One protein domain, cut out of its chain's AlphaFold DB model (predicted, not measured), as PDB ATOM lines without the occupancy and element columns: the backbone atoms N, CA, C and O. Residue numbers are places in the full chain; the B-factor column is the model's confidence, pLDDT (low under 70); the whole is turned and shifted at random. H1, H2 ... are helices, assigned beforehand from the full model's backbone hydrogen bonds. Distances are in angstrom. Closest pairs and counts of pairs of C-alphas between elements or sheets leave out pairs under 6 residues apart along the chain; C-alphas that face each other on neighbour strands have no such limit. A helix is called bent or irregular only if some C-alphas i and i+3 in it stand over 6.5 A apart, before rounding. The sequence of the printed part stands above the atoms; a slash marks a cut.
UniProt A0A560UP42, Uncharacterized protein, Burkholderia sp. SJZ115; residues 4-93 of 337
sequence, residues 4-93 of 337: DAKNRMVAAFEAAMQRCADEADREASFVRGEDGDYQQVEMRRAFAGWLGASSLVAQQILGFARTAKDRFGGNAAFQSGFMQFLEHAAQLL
ATOM      1  N   ASP A   4      61.753 -26.994 -35.696       59.44
ATOM      2  CA  ASP A   4      61.677 -25.527 -35.723       59.44
ATOM      3  C   ASP A   4      60.302 -24.958 -35.330       59.44
ATOM      4  O   ASP A   4      60.209 -23.849 -34.797       59.44
ATOM      5  N   ALA A   5      59.218 -25.690 -35.595       58.41
ATOM      6  CA  ALA A   5      57.861 -25.291 -35.209       58.41
ATOM      7  C   ALA A   5      57.643 -25.505 -33.704       58.41
ATOM      8  O   ALA A   5      57.121 -24.634 -33.004       58.41
ATOM      9  N   LYS A   6      58.145 -26.634 -33.183       67.94
ATOM     10  CA  LYS A   6      58.134 -26.940 -31.747       67.94
ATOM     11  C   LYS A   6      58.871 -25.861 -30.960       67.94
ATOM     12  O   LYS A   6      58.338 -25.334 -29.988       67.94
ATOM     13  N   ASN A   7      60.065 -25.494 -31.420       72.75
ATOM     14  CA  ASN A   7      60.909 -24.503 -30.757       72.75
ATOM     15  C   ASN A   7      60.274 -23.105 -30.745       72.75
ATOM     16  O   ASN A   7      60.325 -22.423 -29.723       72.75
ATOM     17  N   ARG A   8      59.611 -22.694 -31.834       70.25
ATOM     18  CA  ARG A   8      58.905 -21.403 -31.896       70.25
ATOM     19  C   ARG A   8      57.670 -21.352 -30.999       70.25
ATOM     20  O   ARG A   8      57.463 -20.355 -30.313       70.25
ATOM     21  N   MET A   9      56.879 -22.421 -30.961       71.56
ATOM     22  CA  MET A   9      55.689 -22.505 -30.106       71.56
ATOM     23  C   MET A   9      56.054 -22.471 -28.619       71.56
ATOM     24  O   MET A   9      55.415 -21.785 -27.824       71.56
ATOM     25  N   VAL A  10      57.122 -23.180 -28.266       80.31
ATOM     26  CA  VAL A  10      57.686 -23.181 -26.923       80.31
ATOM     27  C   VAL A  10      58.210 -21.791 -26.542       80.31
ATOM     28  O   VAL A  10      57.848 -21.289 -25.484       80.31
ATOM     29  N   ALA A  11      58.958 -21.119 -27.422       78.31
ATOM     30  CA  ALA A  11      59.437 -19.757 -27.175       78.31
ATOM     31  C   ALA A  11      58.288 -18.740 -27.015       78.31
ATOM     32  O   ALA A  11      58.356 -17.848 -26.169       78.31
ATOM     33  N   ALA A  12      57.210 -18.877 -27.795       74.25
ATOM     34  CA  ALA A  12      56.029 -18.022 -27.682       74.25
ATOM     35  C   ALA A  12      55.302 -18.211 -26.341       74.25
ATOM     36  O   ALA A  12      54.865 -17.232 -25.732       74.25
ATOM     37  N   PHE A  13      55.211 -19.458 -25.874       82.25
ATOM     38  CA  PHE A  13      54.664 -19.784 -24.562       82.25
ATOM     39  C   PHE A  13      55.531 -19.222 -23.427       82.25
ATOM     40  O   PHE A  13      55.008 -18.525 -22.560       82.25
ATOM     41  N   GLU A  14      56.847 -19.447 -23.450       83.50
ATOM     42  CA  GLU A  14      57.760 -18.932 -22.418       83.50
ATOM     43  C   GLU A  14      57.732 -17.400 -22.358       83.50
ATOM     44  O   GLU A  14      57.632 -16.826 -21.278       83.50
ATOM     45  N   ALA A  15      57.695 -16.721 -23.510       77.38
ATOM     46  CA  ALA A  15      57.557 -15.268 -23.567       77.38
ATOM     47  C   ALA A  15      56.219 -14.766 -22.995       77.38
ATOM     48  O   ALA A  15      56.163 -13.679 -22.423       77.38
ATOM     49  N   ALA A  16      55.126 -15.520 -23.160       74.56
ATOM     50  CA  ALA A  16      53.835 -15.180 -22.564       74.56
ATOM     51  C   ALA A  16      53.847 -15.363 -21.044       74.56
ATOM     52  O   ALA A  16      53.412 -14.472 -20.319       74.56
ATOM     53  N   MET A  17      54.413 -16.471 -20.569       79.38
ATOM     54  CA  MET A  17      54.545 -16.748 -19.142       79.38
ATOM     55  C   MET A  17      55.486 -15.766 -18.443       79.38
ATOM     56  O   MET A  17      55.197 -15.368 -17.318       79.38
ATOM     57  N   GLN A  18      56.555 -15.324 -19.114       80.38
ATOM     58  CA  GLN A  18      57.447 -14.289 -18.594       80.38
ATOM     59  C   GLN A  18      56.695 -12.971 -18.385       80.38
ATOM     60  O   GLN A  18      56.760 -12.415 -17.299       80.38
ATOM     61  N   ARG A  19      55.895 -12.523 -19.365       73.81
ATOM     62  CA  ARG A  19      55.080 -11.303 -19.215       73.81
ATOM     63  C   ARG A  19      54.106 -11.394 -18.041       73.81
ATOM     64  O   ARG A  19      53.994 -10.451 -17.271       73.81
ATOM     65  N   CYS A  20      53.430 -12.532 -17.882       74.12
ATOM     66  CA  CYS A  20      52.518 -12.739 -16.757       74.12
ATOM     67  C   CYS A  20      53.244 -12.757 -15.404       74.12
ATOM     68  O   CYS A  20      52.670 -12.346 -14.398       74.12
ATOM     69  N   ALA A  21      54.484 -13.248 -15.364       79.38
ATOM     70  CA  ALA A  21      55.303 -13.240 -14.160       79.38
ATOM     71  C   ALA A  21      55.792 -11.821 -13.824       79.38
ATOM     72  O   ALA A  21      55.656 -11.401 -12.676       79.38
ATOM     73  N   ASP A  22      56.233 -11.058 -14.829       77.56
ATOM     74  CA  ASP A  22      56.638  -9.655 -14.694       77.56
ATOM     75  C   ASP A  22      55.473  -8.779 -14.188       77.56
ATOM     76  O   ASP A  22      55.644  -7.971 -13.279       77.56
ATOM     77  N   GLU A  23      54.261  -8.969 -14.724       79.12
ATOM     78  CA  GLU A  23      53.045  -8.265 -14.280       79.12
ATOM     79  C   GLU A  23      52.633  -8.618 -12.843       79.12
ATOM     80  O   GLU A  23      52.000  -7.812 -12.157       79.12
ATOM     81  N   ALA A  24      52.987  -9.818 -12.381       79.50
ATOM     82  CA  ALA A  24      52.675 -10.313 -11.045       79.50
ATOM     83  C   ALA A  24      53.806 -10.089 -10.023       79.50
ATOM     84  O   ALA A  24      53.661 -10.544  -8.886       79.50
ATOM     85  N   ASP A  25      54.903  -9.432 -10.419       86.62
ATOM     86  CA  ASP A  25      56.141  -9.268  -9.637       86.62
ATOM     87  C   ASP A  25      56.679 -10.611  -9.101       86.62
ATOM     88  O   ASP A  25      57.000 -10.785  -7.923       86.62
ATOM     89  N   ARG A  26      56.697 -11.625  -9.974       80.44
ATOM     90  CA  ARG A  26      57.165 -12.986  -9.679       80.44
ATOM     91  C   ARG A  26      58.234 -13.418 -10.672       80.44
ATOM     92  O   ARG A  26      58.239 -13.004 -11.824       80.44
ATOM     93  N   GLU A  27      59.104 -14.323 -10.243       80.44
ATOM     94  CA  GLU A  27      60.142 -14.890 -11.102       80.44
ATOM     95  C   GLU A  27      59.618 -16.144 -11.826       80.44
ATOM     96  O   GLU A  27      59.165 -17.103 -11.192       80.44
ATOM     97  N   ALA A  28      59.648 -16.140 -13.162       80.25
ATOM     98  CA  ALA A  28      59.303 -17.312 -13.963       80.25
ATOM     99  C   ALA A  28      60.486 -18.289 -14.036       80.25
ATOM    100  O   ALA A  28      61.631 -17.890 -14.236       80.25
ATOM    101  N   SER A  29      60.209 -19.589 -13.923       81.88
ATOM    102  CA  SER A  29      61.217 -20.643 -14.068       81.88
ATOM    103  C   SER A  29      60.839 -21.590 -15.205       81.88
ATOM    104  O   SER A  29      59.747 -22.155 -15.207       81.88
ATOM    105  N   PHE A  30      61.762 -21.774 -16.152       85.81
ATOM    106  CA  PHE A  30      61.569 -22.567 -17.377       85.81
ATOM    107  C   PHE A  30      62.478 -23.803 -17.448       85.81
ATOM    108  O   PHE A  30      62.762 -24.324 -18.524       85.81
ATOM    109  N   VAL A  31      62.971 -24.272 -16.299       86.44
ATOM    110  CA  VAL A  31      63.876 -25.433 -16.221       86.44
ATOM    111  C   VAL A  31      63.217 -26.667 -16.847       86.44
ATOM    112  O   VAL A  31      62.111 -27.044 -16.461       86.44
ATOM    113  N   ARG A  32      63.911 -27.323 -17.782       82.31
ATOM    114  CA  ARG A  32      63.448 -28.553 -18.443       82.31
ATOM    115  C   ARG A  32      64.260 -29.765 -17.992       82.31
ATOM    116  O   ARG A  32      65.444 -29.642 -17.688       82.31
ATOM    117  N   GLY A  33      63.604 -30.916 -17.897       80.44
ATOM    118  CA  GLY A  33      64.237 -32.203 -17.612       80.44
ATOM    119  C   GLY A  33      64.909 -32.809 -18.844       80.44
ATOM    120  O   GLY A  33      64.811 -32.271 -19.946       80.44
ATOM    121  N   GLU A  34      65.559 -33.959 -18.659       75.12
ATOM    122  CA  GLU A  34      66.219 -34.710 -19.743       75.12
ATOM    123  C   GLU A  34      65.235 -35.149 -20.842       75.12
ATOM    124  O   GLU A  34      65.608 -35.227 -22.010       75.12
ATOM    125  N   ASP A  35      63.957 -35.314 -20.491       73.00
ATOM    126  CA  ASP A  35      62.869 -35.669 -21.412       73.00
ATOM    127  C   ASP A  35      62.351 -34.475 -22.245       73.00
ATOM    128  O   ASP A  35      61.469 -34.626 -23.092       73.00
ATOM    129  N   GLY A  36      62.877 -33.265 -22.014       71.62
ATOM    130  CA  GLY A  36      62.477 -32.037 -22.711       71.62
ATOM    131  C   GLY A  36      61.215 -31.358 -22.164       71.62
ATOM    132  O   GLY A  36      60.848 -30.288 -22.655       71.62
ATOM    133  N   ASP A  37      60.589 -31.932 -21.136       77.50
ATOM    134  CA  ASP A  37      59.441 -31.366 -20.422       77.50
ATOM    135  C   ASP A  37      59.865 -30.400 -19.308       77.50
ATOM    136  O   ASP A  37      60.927 -30.551 -18.700       77.50
ATOM    137  N   TYR A  38      59.010 -29.424 -18.982       83.06
ATOM    138  CA  TYR A  38      59.238 -28.519 -17.849       83.06
ATOM    139  C   TYR A  38      59.268 -29.283 -16.525       83.06
ATOM    140  O   TYR A  38      58.408 -30.120 -16.263       83.06
ATOM    141  N   GLN A  39      60.223 -28.989 -15.647       83.12
ATOM    142  CA  GLN A  39      60.303 -29.662 -14.349       83.12
ATOM    143  C   GLN A  39      59.150 -29.250 -13.427       83.12
ATOM    144  O   GLN A  39      58.596 -30.097 -12.722       83.12
ATOM    145  N   GLN A  40      58.726 -27.987 -13.487       84.25
ATOM    146  CA  GLN A  40      57.631 -27.449 -12.684       84.25
ATOM    147  C   GLN A  40      56.285 -28.016 -13.159       84.25
ATOM    148  O   GLN A  40      55.971 -28.017 -14.354       84.25
ATOM    149  N   VAL A  41      55.465 -28.495 -12.221       76.38
ATOM    150  CA  VAL A  41      54.168 -29.126 -12.521       76.38
ATOM    151  C   VAL A  41      53.172 -28.093 -13.051       76.38
ATOM    152  O   VAL A  41      52.403 -28.367 -13.970       76.38
ATOM    153  N   GLU A  42      53.220 -26.881 -12.511       74.62
ATOM    154  CA  GLU A  42      52.403 -25.739 -12.909       74.62
ATOM    155  C   GLU A  42      52.724 -25.313 -14.342       74.62
ATOM    156  O   GLU A  42      51.811 -25.097 -15.139       74.62
ATOM    157  N   MET A  43      54.013 -25.277 -14.700       77.62
ATOM    158  CA  MET A  43      54.463 -24.910 -16.044       77.62
ATOM    159  C   MET A  43      54.075 -25.974 -17.078       77.62
ATOM    160  O   MET A  43      53.615 -25.635 -18.167       77.62
ATOM    161  N   ARG A  44      54.144 -27.265 -16.717       75.56
ATOM    162  CA  ARG A  44      53.615 -28.358 -17.556       75.56
ATOM    163  C   ARG A  44      52.116 -28.224 -17.809       75.56
ATOM    164  O   ARG A  44      51.675 -28.371 -18.947       75.56
ATOM    165  N   ARG A  45      51.331 -27.924 -16.770       72.88
ATOM    166  CA  ARG A  45      49.876 -27.734 -16.891       72.88
ATOM    167  C   ARG A  45      49.530 -26.515 -17.743       72.88
ATOM    168  O   ARG A  45      48.674 -26.615 -18.618       72.88
ATOM    169  N   ALA A  46      50.221 -25.397 -17.528       73.56
ATOM    170  CA  ALA A  46      50.046 -24.186 -18.321       73.56
ATOM    171  C   ALA A  46      50.395 -24.424 -19.798       73.56
ATOM    172  O   ALA A  46      49.637 -24.023 -20.681       73.56
ATOM    173  N   PHE A  47      51.485 -25.144 -20.074       77.44
ATOM    174  CA  PHE A  47      51.883 -25.484 -21.437       77.44
ATOM    175  C   PHE A  47      50.872 -26.412 -22.122       77.44
ATOM    176  O   PHE A  47      50.489 -26.171 -23.264       77.44
ATOM    177  N   ALA A  48      50.357 -27.425 -21.419       71.62
ATOM    178  CA  ALA A  48      49.301 -28.292 -21.946       71.62
ATOM    179  C   ALA A  48      48.010 -27.511 -22.266       71.62
ATOM    180  O   ALA A  48      47.414 -27.709 -23.326       71.62
ATOM    181  N   GLY A  49      47.614 -26.578 -21.392       68.69
ATOM    182  CA  GLY A  49      46.482 -25.680 -21.631       68.69
ATOM    183  C   GLY A  49      46.696 -24.764 -22.840       68.69
ATOM    184  O   GLY A  49      45.798 -24.613 -23.667       68.69
ATOM    185  N   TRP A  50      47.904 -24.216 -22.996       76.44
ATOM    186  CA  TRP A  50      48.296 -23.406 -24.153       76.44
ATOM    187  C   TRP A  50      48.188 -24.185 -25.470       76.44
ATOM    188  O   TRP A  50      47.622 -23.685 -26.444       76.44
ATOM    189  N   LEU A  51      48.668 -25.432 -25.495       73.19
ATOM    190  CA  LEU A  51      48.552 -26.316 -26.660       73.19
ATOM    191  C   LEU A  51      47.088 -26.631 -27.001       73.19
ATOM    192  O   LEU A  51      46.700 -26.577 -28.171       73.19
ATOM    193  N   GLY A  52      46.259 -26.910 -25.989       68.25
ATOM    194  CA  GLY A  52      44.823 -27.139 -26.166       68.25
ATOM    195  C   GLY A  52      44.097 -25.918 -26.740       68.25
ATOM    196  O   GLY A  52      43.353 -26.038 -27.715       68.25
ATOM    197  N   ALA A  53      44.369 -24.729 -26.197       67.94
ATOM    198  CA  ALA A  53      43.799 -23.475 -26.681       67.94
ATOM    199  C   ALA A  53      44.241 -23.156 -28.119       67.94
ATOM    200  O   ALA A  53      43.410 -22.811 -28.958       67.94
ATOM    201  N   SER A  54      45.528 -23.338 -28.432       66.81
ATOM    202  CA  SER A  54      46.066 -23.164 -29.787       66.81
ATOM    203  C   SER A  54      45.366 -24.084 -30.797       66.81
ATOM    204  O   SER A  54      44.948 -23.636 -31.867       66.81
ATOM    205  N   SER A  55      45.130 -25.346 -30.422       67.88
ATOM    206  CA  SER A  55      44.398 -26.308 -31.251       67.88
ATOM    207  C   SER A  55      42.937 -25.899 -31.484       67.88
ATOM    208  O   SER A  55      42.438 -25.983 -32.609       67.88
ATOM    209  N   LEU A  56      42.254 -25.395 -30.453       66.19
ATOM    210  CA  LEU A  56      40.864 -24.942 -30.557       66.19
ATOM    211  C   LEU A  56      40.735 -23.720 -31.477       66.19
ATOM    212  O   LEU A  56      39.854 -23.676 -32.339       66.19
ATOM    213  N   VAL A  57      41.656 -22.759 -31.358       69.00
ATOM    214  CA  VAL A  57      41.718 -21.593 -32.250       69.00
ATOM    215  C   VAL A  57      41.980 -22.029 -33.694       69.00
ATOM    216  O   VAL A  57      41.281 -21.581 -34.604       69.00
ATOM    217  N   ALA A  58      42.914 -22.957 -33.915       68.00
ATOM    218  CA  ALA A  58      43.178 -23.524 -35.236       68.00
ATOM    219  C   ALA A  58      41.924 -24.170 -35.854       68.00
ATOM    220  O   ALA A  58      41.583 -23.902 -37.010       68.00
ATOM    221  N   GLN A  59      41.183 -24.968 -35.079       68.06
ATOM    222  CA  GLN A  59      39.929 -25.575 -35.532       68.06
ATOM    223  C   GLN A  59      38.864 -24.531 -35.876       68.06
ATOM    224  O   GLN A  59      38.164 -24.671 -36.882       68.06
ATOM    225  N   GLN A  60      38.751 -23.470 -35.080       66.38
ATOM    226  CA  GLN A  60      37.779 -22.409 -35.319       66.38
ATOM    227  C   GLN A  60      38.089 -21.629 -36.602       66.38
ATOM    228  O   GLN A  60      37.178 -21.330 -37.376       66.38
ATOM    229  N   ILE A  61      39.367 -21.365 -36.878       69.44
ATOM    230  CA  ILE A  61      39.796 -20.725 -38.127       69.44
ATOM    231  C   ILE A  61      39.519 -21.622 -39.330       69.44
ATOM    232  O   ILE A  61      38.981 -21.144 -40.327       69.44
ATOM    233  N   LEU A  62      39.777 -22.927 -39.224       70.69
ATOM    234  CA  LEU A  62      39.408 -23.889 -40.268       70.69
ATOM    235  C   LEU A  62      37.884 -23.974 -40.472       70.69
ATOM    236  O   LEU A  62      37.417 -24.155 -41.597       70.69
ATOM    237  N   GLY A  63      37.094 -23.812 -39.409       67.50
ATOM    238  CA  GLY A  63      35.633 -23.744 -39.473       67.50
ATOM    239  C   GLY A  63      35.145 -22.506 -40.225       67.50
ATOM    240  O   GLY A  63      34.395 -22.629 -41.195       67.50
ATOM    241  N   PHE A  64      35.638 -21.322 -39.844       66.56
ATOM    242  CA  PHE A  64      35.379 -20.086 -40.585       66.56
ATOM    243  C   PHE A  64      35.817 -20.203 -42.035       66.56
ATOM    244  O   PHE A  64      35.118 -19.713 -42.923       66.56
ATOM    245  N   ALA A  65      36.920 -20.909 -42.277       63.34
ATOM    246  CA  ALA A  65      37.438 -21.070 -43.610       63.34
ATOM    247  C   ALA A  65      36.490 -21.839 -44.539       63.34
ATOM    248  O   ALA A  65      36.282 -21.457 -45.692       63.34
ATOM    249  N   ARG A  66      35.870 -22.905 -44.022       69.88
ATOM    250  CA  ARG A  66      34.869 -23.686 -44.760       69.88
ATOM    251  C   ARG A  66      33.615 -22.865 -45.033       69.88
ATOM    252  O   ARG A  66      33.213 -22.751 -46.184       69.88
ATOM    253  N   THR A  67      33.060 -22.203 -44.017       66.94
ATOM    254  CA  THR A  67      31.861 -21.363 -44.180       66.94
ATOM    255  C   THR A  67      32.085 -20.215 -45.169       66.94
ATOM    256  O   THR A  67      31.207 -19.895 -45.972       66.94
ATOM    257  N   ALA A  68      33.269 -19.601 -45.135       59.91
ATOM    258  CA  ALA A  68      33.704 -18.588 -46.090       59.91
ATOM    259  C   ALA A  68      33.738 -19.130 -47.526       59.91
ATOM    260  O   ALA A  68      33.173 -18.517 -48.435       59.91
ATOM    261  N   LYS A  69      34.359 -20.298 -47.724       67.25
ATOM    262  CA  LYS A  69      34.445 -20.969 -49.024       67.25
ATOM    263  C   LYS A  69      33.065 -21.331 -49.577       67.25
ATOM    264  O   LYS A  69      32.807 -21.064 -50.746       67.25
ATOM    265  N   ASP A  70      32.172 -21.860 -48.748       70.31
ATOM    266  CA  ASP A  70      30.825 -22.263 -49.171       70.31
ATOM    267  C   ASP A  70      29.972 -21.066 -49.613       70.31
ATOM    268  O   ASP A  70      29.179 -21.160 -50.549       70.31
ATOM    269  N   ARG A  71      30.146 -19.913 -48.957       67.44
ATOM    270  CA  ARG A  71      29.316 -18.723 -49.188       67.44
ATOM    271  C   ARG A  71      29.859 -17.785 -50.263       67.44
ATOM    272  O   ARG A  71      29.080 -17.111 -50.932       67.44
ATOM    273  N   PHE A  72      31.178 -17.718 -50.416       68.00
ATOM    274  CA  PHE A  72      31.844 -16.726 -51.265       68.00
ATOM    275  C   PHE A  72      32.832 -17.350 -52.259       68.00
ATOM    276  O   PHE A  72      33.552 -16.629 -52.949       68.00
ATOM    277  N   GLY A  73      32.846 -18.680 -52.382       64.19
ATOM    278  CA  GLY A  73      33.781 -19.422 -53.226       64.19
ATOM    279  C   GLY A  73      33.716 -19.096 -54.718       64.19
ATOM    280  O   GLY A  73      34.656 -19.427 -55.425       64.19
ATOM    281  N   GLY A  74      32.670 -18.426 -55.211       73.06
ATOM    282  CA  GLY A  74      32.593 -17.945 -56.597       73.06
ATOM    283  C   GLY A  74      33.218 -16.563 -56.844       73.06
ATOM    284  O   GLY A  74      33.269 -16.124 -57.989       73.06
ATOM    285  N   ASN A  75      33.663 -15.848 -55.804       69.81
ATOM    286  CA  ASN A  75      34.173 -14.480 -55.922       69.81
ATOM    287  C   ASN A  75      35.712 -14.454 -55.883       69.81
ATOM    288  O   ASN A  75      36.321 -14.708 -54.844       69.81
ATOM    289  N   ALA A  76      36.337 -14.093 -57.006       61.03
ATOM    290  CA  ALA A  76      37.795 -14.078 -57.161       61.03
ATOM    291  C   ALA A  76      38.515 -13.098 -56.210       61.03
ATOM    292  O   ALA A  76      39.591 -13.411 -55.706       61.03
ATOM    293  N   ALA A  77      37.914 -11.939 -55.918       57.62
ATOM    294  CA  ALA A  77      38.485 -10.961 -54.988       57.62
ATOM    295  C   ALA A  77      38.379 -11.424 -53.527       57.62
ATOM    296  O   ALA A  77      39.253 -11.142 -52.711       57.62
ATOM    297  N   PHE A  78      37.321 -12.175 -53.198       60.50
ATOM    298  CA  PHE A  78      37.196 -12.807 -51.889       60.50
ATOM    299  C   PHE A  78      38.243 -13.903 -51.710       60.50
ATOM    300  O   PHE A  78      38.926 -13.921 -50.695       60.50
ATOM    301  N   GLN A  79      38.400 -14.788 -52.699       55.66
ATOM    302  CA  GLN A  79      39.365 -15.883 -52.634       55.66
ATOM    303  C   GLN A  79      40.798 -15.385 -52.395       55.66
ATOM    304  O   GLN A  79      41.488 -15.958 -51.558       55.66
ATOM    305  N   SER A  80      41.239 -14.311 -53.059       56.38
ATOM    306  CA  SER A  80      42.599 -13.785 -52.868       56.38
ATOM    307  C   SER A  80      42.817 -13.190 -51.470       56.38
ATOM    308  O   SER A  80      43.783 -13.555 -50.798       56.38
ATOM    309  N   GLY A  81      41.906 -12.336 -50.993       59.03
ATOM    310  CA  GLY A  81      42.011 -11.722 -49.662       59.03
ATOM    311  C   GLY A  81      41.834 -12.727 -48.522       59.03
ATOM    312  O   GLY A  81      42.502 -12.647 -47.494       59.03
ATOM    313  N   PHE A  82      40.973 -13.721 -48.715       62.25
ATOM    314  CA  PHE A  82      40.745 -14.791 -47.755       62.25
ATOM    315  C   PHE A  82      41.934 -15.760 -47.666       62.25
ATOM    316  O   PHE A  82      42.300 -16.157 -46.564       62.25
ATOM    317  N   MET A  83      42.590 -16.087 -48.785       58.88
ATOM    318  CA  MET A  83      43.821 -16.887 -48.763       58.88
ATOM    319  C   MET A  83      44.973 -16.149 -48.071       58.88
ATOM    320  O   MET A  83      45.659 -16.762 -47.264       58.88
ATOM    321  N   GLN A  84      45.125 -14.836 -48.285       57.31
ATOM    322  CA  GLN A  84      46.095 -14.017 -47.539       57.31
ATOM    323  C   GLN A  84      45.780 -13.965 -46.037       57.31
ATOM    324  O   GLN A  84      46.685 -14.048 -45.210       57.31
ATOM    325  N   PHE A  85      44.500 -13.865 -45.665       62.38
ATOM    326  CA  PHE A  85      44.081 -13.923 -44.264       62.38
ATOM    327  C   PHE A  85      44.381 -15.284 -43.629       62.38
ATOM    328  O   PHE A  85      44.880 -15.329 -42.509       62.38
ATOM    329  N   LEU A  86      44.096 -16.387 -44.327       57.38
ATOM    330  CA  LEU A  86      44.402 -17.731 -43.837       57.38
ATOM    331  C   LEU A  86      45.900 -17.990 -43.754       57.38
ATOM    332  O   LEU A  86      46.334 -18.635 -42.812       57.38
ATOM    333  N   GLU A  87      46.684 -17.482 -44.698       54.44
ATOM    334  CA  GLU A  87      48.141 -17.558 -44.665       54.44
ATOM    335  C   GLU A  87      48.701 -16.765 -43.479       54.44
ATOM    336  O   GLU A  87      49.512 -17.289 -42.722       54.44
ATOM    337  N   HIS A  88      48.189 -15.560 -43.224       54.44
ATOM    338  CA  HIS A  88      48.558 -14.761 -42.056       54.44
ATOM    339  C   HIS A  88      48.113 -15.414 -40.735       54.44
ATOM    340  O   HIS A  88      48.871 -15.460 -39.768       54.44
ATOM    341  N   ALA A  89      46.906 -15.983 -40.687       54.53
ATOM    342  CA  ALA A  89      46.398 -16.715 -39.528       54.53
ATOM    343  C   ALA A  89      47.165 -18.026 -39.284       54.53
ATOM    344  O   ALA A  89      47.426 -18.381 -38.139       54.53
ATOM    345  N   ALA A  90      47.560 -18.726 -40.347       53.31
ATOM    346  CA  ALA A  90      48.402 -19.910 -40.281       53.31
ATOM    347  C   ALA A  90      49.842 -19.561 -39.894       53.31
ATOM    348  O   ALA A  90      50.451 -20.327 -39.168       53.31
ATOM    349  N   GLN A  91      50.378 -18.403 -40.283       54.81
ATOM    350  CA  GLN A  91      51.663 -17.903 -39.777       54.81
ATOM    351  C   GLN A  91      51.587 -17.526 -38.289       54.81
ATOM    352  O   GLN A  91      52.562 -17.696 -37.562       54.81
ATOM    353  N   LEU A  92      50.421 -17.064 -37.824       53.09
ATOM    354  CA  LEU A  92      50.141 -16.790 -36.412       53.09
ATOM    355  C   LEU A  92      49.915 -18.061 -35.569       53.09
ATOM    356  O   LEU A  92      50.073 -17.999 -34.351       53.09
ATOM    357  N   LEU A  93      49.543 -19.195 -36.180       55.09
ATOM    358  CA  LEU A  93      49.134 -20.426 -35.472       55.09
ATOM    359  C   LEU A  93      49.917 -21.699 -35.850       55.09
ATOM    360  O   LEU A  93      49.700 -22.738 -35.237       55.09
TER     361      LEU A  93
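Overview. This is residues 4 to 93 of the 337 residues of an uncharacterized protein of Burkholderia sp. SJZ115 (UniProt A0A560UP42). A long helical hairpin makes the length of the domain: H2 runs nearly from one end to the other, and the shorter H3 folds back beside its second half. H1 crosses the first part of H2 at a steep slant, near it but with few contacts, and a long looped link at that end joins the two. The printed part has 90 residues with three named helices, in the order H1, H2, H3, and no named strand; the class is all helix. The whole is elongated, spanning 52 by 29 by 20 A, and only just loose, close to extended, with a radius of gyration of the C-alphas of 17.8 A.

Arrangement. H1, residues 4 to 23, is close to H2, residues 41 to 72, but not clearly touching it, with 2 pairs of C-alphas within 8 A. Their closest C-alphas are those of Phe 13 and Phe 47, 7.1 A apart. The two run opposite ways at a steep tilt of 65 degrees, and their centres are 17.3 A apart. H2 touches H3, residues 76 to 93, with 8 pairs of C-alphas within 8 A. Their closest C-alphas are those of Phe 72 and Phe 78, 6.7 A apart. H2 and H3 run opposite ways at a shallow tilt of 5 degrees and form a helical hairpin. H1 and H3 are apart. In H1, H2 and H3 every O i to N i+4 pair is within hydrogen-bond range.

Along the chain. H1 has 20 residues and begins at C-alpha 4, at (61.677, -25.527, -35.723); it measures 28.8 A from first to last C-alpha. H2, the longest helix with 32 residues, begins at C-alpha 41, at (54.168, -29.126, -12.521), and measures 46.4 A. H3 has 18 residues, measures 25.3 A and ends at C-alpha 93, at (49.134, -20.426, -35.472). None of the three helices is bent.

Size, cuts and confidence. The two C-alphas farthest apart are those of Glu 27 and Gly 74, at 53.3 A, while the first and last printed C-alphas, of Asp 4 and Leu 93, are 13.5 A apart. The link from H1 to H2, residues 24 to 40, is long, and its C-alphas lie 18 to 25 A from the mean of the C-alphas. The link from H2 to H3, with 3 residues, is tight. The printed part has no cut. The mean pLDDT of the printed part is 70.4, and 43 residues are under 70, among them residues 52 to 61 and 75 to 93; H3 has a mean of 57.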